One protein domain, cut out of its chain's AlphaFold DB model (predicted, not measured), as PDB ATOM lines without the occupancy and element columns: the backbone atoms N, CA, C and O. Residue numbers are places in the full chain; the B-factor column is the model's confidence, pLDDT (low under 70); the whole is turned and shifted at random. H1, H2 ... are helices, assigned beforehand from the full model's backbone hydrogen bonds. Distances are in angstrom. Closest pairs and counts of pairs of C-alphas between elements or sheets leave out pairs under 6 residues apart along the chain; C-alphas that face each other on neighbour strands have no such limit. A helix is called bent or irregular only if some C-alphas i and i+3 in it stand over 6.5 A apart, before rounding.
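This is residues 47 to 95 of the 209 residues of an uncharacterized protein of Proteobacteria bacterium (UniProt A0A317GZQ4). One long helix, H2, makes the longest axis of an elongated domain, and a short helix, H1, packs slantwise on its first half. The link from H1 loops back to the beginning of H2, and after H2 the last stretch, residues 85 to 95, folds back beside the later part of that helix. The printed part has 49 residues with two named helices, H1 then H2, and no named strand; its class is all helix. It is only just compact, close to loose, with a radius of gyration of the C-alphas of 11.2 A, and it spans 32 by 20 by 13 A.

H1, residues 47 to 52, and H2, residues 64 to 84, touch, with 9 pairs of C-alphas within 8 A. The closest C-alphas of the two are those of Leu 52 and Val 70, 4.8 A apart. H2 touches H1 with residues 66 to 74 alone. The helices run the same way at a steep tilt of 43 degrees, and their centres are 11.4 A apart. In both H1 and H2 every O i to N i+4 pair is within hydrogen-bond range.

H1 begins at C-alpha 47, at (202.120, 220.840, 102.640), and has 6 residues. H2 has 21 residues, from C-alpha 64 at (202.387, 217.870, 88.376) to C-alpha 84 at (176.322, 213.995, 103.853), a length of 30.6 A. Neither helix is bent.

The two C-alphas farthest apart, those of Thr 63 and Gly 85, are 32.4 A apart. The link from H1 to H2, residues 53 to 63, is long, with 11 residues. The printed part has no cut. The mean pLDDT of the printed part is 96.7, and no printed residue is under 70.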
ATOM      1  N   HIS A  47     202.960 220.034 103.525       97.06
ATOM      2  CA  HIS A  47     202.120 220.840 102.640       97.06
ATOM      3  C   HIS A  47     201.303 219.973 101.680       97.06
ATOM      4  O   HIS A  47     200.101 220.173 101.523       97.06
ATOM      5  N   PHE A  48     201.932 218.965 101.074       97.69
ATOM      6  CA  PHE A  48     201.235 218.014 100.216       97.69
ATOM      7  C   PHE A  48     200.147 217.233 100.976       97.69
ATOM      8  O   PHE A  48     199.037 217.088 100.463       97.69
ATOM      9  N   GLN A  49     200.404 216.797 102.216       97.50
ATOM     10  CA  GLN A  49     199.383 216.150 103.056       97.50
ATOM     11  C   GLN A  49     198.226 217.095 103.409       97.50
ATOM     12  O   GLN A  49     197.062 216.699 103.330       97.50
ATOM     13  N   ASP A  50     198.520 218.355 103.729       97.38
ATOM     14  CA  ASP A  50     197.497 219.367 104.012       97.38
ATOM     15  C   ASP A  50     196.620 219.626 102.772       97.38
ATOM     16  O   ASP A  50     195.394 219.725 102.876       97.38
ATOM     17  N   CYS A  51     197.228 219.662 101.582       97.56
ATOM     18  CA  CYS A  51     196.514 219.739 100.310       97.56
ATOM     19  C   CYS A  51     195.598 218.526 100.081       97.56
ATOM     20  O   CYS A  51     194.436 218.699  99.710       97.56
ATOM     21  N   LEU A  52     196.085 217.303 100.325       97.88
ATOM     22  CA  LEU A  52     195.280 216.083 100.201       97.88
ATOM     23  C   LEU A  52     194.077 216.091 101.151       97.88
ATOM     24  O   LEU A  52     193.011 215.597 100.781       97.88
ATOM     25  N   ALA A  53     194.226 216.687 102.334       96.06
ATOM     26  CA  ALA A  53     193.166 216.847 103.324       96.06
ATOM     27  C   ALA A  53     192.184 217.998 103.016       96.06
ATOM     28  O   ALA A  53     191.248 218.219 103.783       96.06
ATOM     29  N   GLY A  54     192.376 218.741 101.918       93.00
ATOM     30  CA  GLY A  54     191.529 219.883 101.563       93.00
ATOM     31  C   GLY A  54     191.693 221.088 102.496       93.00
ATOM     32  O   GLY A  54     190.769 221.891 102.631       93.00
ATOM     33  N   LEU A  55     192.846 221.208 103.161       93.12
ATOM     34  CA  LEU A  55     193.189 222.342 104.019       93.12
ATOM     35  C   LEU A  55     193.830 223.468 103.189       93.12
ATOM     36  O   LEU A  55     193.547 223.646 102.003       93.12
ATOM     37  N   ARG A  56     194.683 224.290 103.812       89.44
ATOM     38  CA  ARG A  56     195.378 225.383 103.123       89.44
ATOM     39  C   ARG A  56     196.353 224.795 102.107       89.44
ATOM     40  O   ARG A  56     197.403 224.297 102.484       89.44
ATOM     41  N   CYS A  57     196.012 224.911 100.830       95.06
ATOM     42  CA  CYS A  57     196.828 224.411  99.737       95.06
ATOM     43  C   CYS A  57     197.296 225.550  98.829       95.06
ATOM     44  O   CYS A  57     196.512 226.406  98.423       95.06
ATOM     45  N   ASN A  58     198.582 225.534  98.490       95.50
ATOM     46  CA  ASN A  58     199.169 226.369  97.453       95.50
ATOM     47  C   ASN A  58     199.637 225.448  96.327       95.50
ATOM     48  O   ASN A  58     200.691 224.821  96.441       95.50
ATOM     49  N   GLU A  59     198.837 225.357  95.262       93.81
ATOM     50  CA  GLU A  59     199.099 224.455  94.133       93.81
ATOM     51  C   GLU A  59     200.427 224.764  93.422       93.81
ATOM     52  O   GLU A  59     201.006 223.865  92.822       93.81
ATOM     53  N   SER A  60     200.960 225.993  93.516       95.62
ATOM     54  CA  SER A  60     202.230 226.355  92.861       95.62
ATOM     55  C   SER A  60     203.469 225.718  93.493       95.62
ATOM     56  O   SER A  60     204.551 225.784  92.912       95.62
ATOM     57  N   GLN A  61     203.323 225.111  94.673       94.81
ATOM     58  CA  GLN A  61     204.387 224.381  95.366       94.81
ATOM     59  C   GLN A  61     204.327 222.867  95.122       94.81
ATOM     60  O   GLN A  61     205.137 222.138  95.687       94.81
ATOM     61  N   LEU A  62     203.370 222.400  94.315       96.69
ATOM     62  CA  LEU A  62     203.199 220.989  93.992       96.69
ATOM     63  C   LEU A  62     203.864 220.650  92.660       96.69
ATOM     64  O   LEU A  62     203.850 221.433  91.708       96.69
ATOM     65  N   THR A  63     204.388 219.434  92.570       96.69
ATOM     66  CA  THR A  63     204.709 218.807  91.287       96.69
ATOM     67  C   THR A  63     203.430 218.485  90.510       96.69
ATOM     68  O   THR A  63     202.335 218.392  91.069       96.69
ATOM     69  N   GLU A  64     203.545 218.251  89.200       97.12
ATOM     70  CA  GLU A  64     202.387 217.870  88.376       97.12
ATOM     71  C   GLU A  64     201.713 216.576  88.861       97.12
ATOM     72  O   GLU A  64     200.490 216.454  88.810       97.12
ATOM     73  N   GLN A  65     202.496 215.616  89.365       97.31
ATOM     74  CA  GLN A  65     201.971 214.355  89.897       97.31
ATOM     75  C   GLN A  65     201.198 214.573  91.201       97.31
ATOM     76  O   GLN A  65     200.064 214.108  91.325       97.31
ATOM     77  N   GLU A  66     201.770 215.337  92.134       97.69
ATOM     78  CA  GLU A  66     201.109 215.712  93.387       97.69
ATOM     79  C   GLU A  66     199.814 216.488  93.126       97.69
ATOM     80  O   GLU A  66     198.791 216.235  93.759       97.69
ATOM     81  N   LEU A  67     199.810 217.382  92.136       97.62
ATOM     82  CA  LEU A  67     198.623 218.143  91.762       97.62
ATOM     83  C   LEU A  67     197.471 217.241  91.292       97.62
ATOM     84  O   LEU A  67     196.314 217.465  91.656       97.62
ATOM     85  N   VAL A  68     197.764 216.208  90.495       98.00
ATOM     86  CA  VAL A  68     196.758 215.224  90.059       98.00
ATOM     87  C   VAL A  68     196.192 214.452  91.253       98.00
ATOM     88  O   VAL A  68     194.982 214.215  91.315       98.00
ATOM     89  N   GLU A  69     197.042 214.078  92.209       98.19
ATOM     90  CA  GLU A  69     196.629 213.353  93.410       98.19
ATOM     91  C   GLU A  69     195.766 214.218  94.338       98.19
ATOM     92  O   GLU A  69     194.672 213.801  94.727       98.19
ATOM     93  N   VAL A  70     196.188 215.457  94.601       98.06
ATOM     94  CA  VAL A  70     195.435 216.443  95.392       98.06
ATOM     95  C   VAL A  70     194.067 216.698  94.786       98.06
ATOM     96  O   VAL A  70     193.063 216.606  95.489       98.06
ATOM     97  N   ARG A  71     193.988 216.932  93.473       96.19
ATOM     98  CA  ARG A  71     192.703 217.160  92.794       96.19
ATOM     99  C   ARG A  71     191.759 215.973  92.939       96.19
ATOM    100  O   ARG A  71     190.563 216.171  93.148       96.19
ATOM    101  N   ARG A  72     192.278 214.744  92.866       97.50
ATOM    102  CA  ARG A  72     191.480 213.535  93.105       97.50
ATOM    103  C   ARG A  72     190.990 213.466  94.552       97.50
ATOM    104  O   ARG A  72     189.803 213.220  94.755       97.50
ATOM    105  N   SER A  73     191.872 213.691  95.527       98.00
ATOM    106  CA  SER A  73     191.524 213.640  96.954       98.00
ATOM    107  C   SER A  73     190.470 214.690  97.313       98.00
ATOM    108  O   SER A  73     189.414 214.363  97.853       98.00
ATOM    109  N   VAL A  74     190.681 215.943  96.905       97.12
ATOM    110  CA  VAL A  74     189.739 217.044  97.149       97.12
ATOM    111  C   VAL A  74     188.388 216.785  96.477       97.12
ATOM    112  O   VAL A  74     187.347 217.037  97.084       97.12
ATOM    113  N   ALA A  75     188.362 216.220  95.265       97.44
ATOM    114  CA  ALA A  75     187.107 215.838  94.615       97.44
ATOM    115  C   ALA A  75     186.350 214.741  95.387       97.44
ATOM    116  O   ALA A  75     185.122 214.798  95.483       97.44
ATOM    117  N   GLN A  76     187.059 213.765  95.964       98.00
ATOM    118  CA  GLN A  76     186.461 212.725  96.809       98.00
ATOM    119  C   GLN A  76     185.922 213.297  98.123       98.00
ATOM    120  O   GLN A  76     184.796 212.980  98.506       98.00
ATOM    121  N   LEU A  77     186.682 214.177  98.781       98.00
ATOM    122  CA  LEU A  77     186.238 214.881  99.987       98.00
ATOM    123  C   LEU A  77     184.982 215.715  99.711       98.00
ATOM    124  O   LEU A  77     184.021 215.642 100.475       98.00
ATOM    125  N   ASN A  78     184.954 216.438  98.588       98.06
ATOM    126  CA  ASN A  78     183.791 217.215  98.169       98.06
ATOM    127  C   ASN A  78     182.564 216.328  97.929       98.06
ATOM    128  O   ASN A  78     181.489 216.619  98.449       98.06
ATOM    129  N   LEU A  79     182.718 215.221  97.191       98.50
ATOM    130  CA  LEU A  79     181.631 214.262  96.994       98.50
ATOM    131  C   LEU A  79     181.107 213.742  98.338       98.50
ATOM    132  O   LEU A  79     179.899 213.732  98.557       98.50
ATOM    133  N   ALA A  80     181.999 213.360  99.253       98.12
ATOM    134  CA  ALA A  80     181.618 212.847 100.562       98.12
ATOM    135  C   ALA A  80     180.856 213.894 101.398       98.12
ATOM    136  O   ALA A  80     179.844 213.562 102.014       98.12
ATOM    137  N   ALA A  81     181.295 215.156 101.380       98.19
ATOM    138  CA  ALA A  81     180.587 216.265 102.021       98.19
ATOM    139  C   ALA A  81     179.183 216.463 101.421       98.19
ATOM    140  O   ALA A  81     178.197 216.578 102.151       98.19
ATOM    141  N   CYS A  82     179.063 216.418 100.093       98.31
ATOM    142  CA  CYS A  82     177.781 216.520  99.396       98.31
ATOM    143  C   CYS A  82     176.833 215.359  99.714       98.31
ATOM    144  O   CYS A  82     175.648 215.577  99.978       98.31
ATOM    145  N   LEU A  83     177.350 214.131  99.754       98.19
ATOM    146  CA  LEU A  83     176.578 212.951 100.140       98.19
ATOM    147  C   LEU A  83     176.098 213.026 101.589       98.19
ATOM    148  O   LEU A  83     175.053 212.469 101.888       98.19
ATOM    149  N   ARG A  84     176.793 213.739 102.480       97.12
ATOM    150  CA  ARG A  84     176.322 213.995 103.853       97.12
ATOM    151  C   ARG A  84     175.433 215.237 103.982       97.12
ATOM    152  O   ARG A  84     174.838 215.442 105.033       97.12
ATOM    153  N   GLY A  85     175.289 216.036 102.922       95.75
ATOM    154  CA  GLY A  85     174.529 217.290 102.951       95.75
ATOM    155  C   GLY A  85     175.221 218.404 103.740       95.75
ATOM    156  O   GLY A  85     174.551 219.270 104.293       95.75
ATOM    157  N   GLU A  86     176.549 218.373 103.827       96.62
ATOM    158  CA  GLU A  86     177.328 219.369 104.561       96.62
ATOM    159  C   GLU A  86     177.410 220.698 103.800       96.62
ATOM    160  O   GLU A  86     177.500 220.728 102.572       96.62
ATOM    161  N   ALA A  87     177.478 221.813 104.535       95.50
ATOM    162  CA  ALA A  87     177.610 223.154 103.957       95.50
ATOM    163  C   ALA A  87     178.898 223.346 103.129       95.50
ATOM    164  O   ALA A  87     178.943 224.202 102.253       95.50
ATOM    165  N   ALA A  88     179.933 222.540 103.388       93.00
ATOM    166  CA  ALA A  88     181.182 222.538 102.627       93.00
ATOM    167  C   ALA A  88     181.046 221.932 101.215       93.00
ATOM    168  O   ALA A  88     181.983 222.015 100.423       93.00
ATOM    169  N   CYS A  89     179.903 221.321 100.883       97.31
ATOM    170  CA  CYS A  89     179.644 220.767  99.559       97.31
ATOM    171  C   CYS A  89     179.666 221.847  98.467       97.31
ATOM    172  O   CYS A  89     178.814 222.735  98.420       97.31
ATOM    173  N   ASN A  90     180.576 221.702  97.507       97.00
ATOM    174  CA  ASN A  90     180.571 222.448  96.259       97.00
ATOM    175  C   ASN A  90     179.928 221.610  95.142       97.00
ATOM    176  O   ASN A  90     180.585 220.794  94.488       97.00
ATOM    177  N   GLN A  91     178.640 221.845  94.877       95.94
ATOM    178  CA  GLN A  91     177.905 221.122  93.832       95.94
ATOM    179  C   GLN A  91     178.438 221.372  92.412       95.94
ATOM    180  O   GLN A  91     178.305 220.504  91.544       95.94
ATOM    181  N   ALA A  92     179.057 222.530  92.160       97.00
ATOM    182  CA  ALA A  92     179.595 222.869  90.843       97.00
ATOM    183  C   ALA A  92     180.821 222.016  90.475       97.00
ATOM    184  O   ALA A  92     181.095 221.820  89.294       97.00
ATOM    185  N   ALA A  93     181.527 221.469  91.470       96.12
ATOM    186  CA  ALA A  93     182.686 220.600  91.270       96.12
ATOM    187  C   ALA A  93     182.318 219.124  91.016       96.12
ATOM    188  O   ALA A  93     183.202 218.302  90.781       96.12
ATOM    189  N   LEU A  94     181.031 218.765  91.071       97.88
ATOM    190  CA  LEU A  94     180.579 217.393  90.856       97.88
ATOM    191  C   LEU A  94     180.462 217.057  89.363       97.88
ATOM    192  O   LEU A  94     180.088 217.884  88.527       97.88
ATOM    193  N   THR A  95     180.699 215.795  89.024       97.69
ATOM    194  CA  THR A  95     180.319 215.224  87.724       97.69
ATOM    195  C   THR A  95     178.803 215.001  87.642       97.69
ATOM    196  O   THR A  95     178.090 215.059  88.643       97.69
TER     197      THR A  95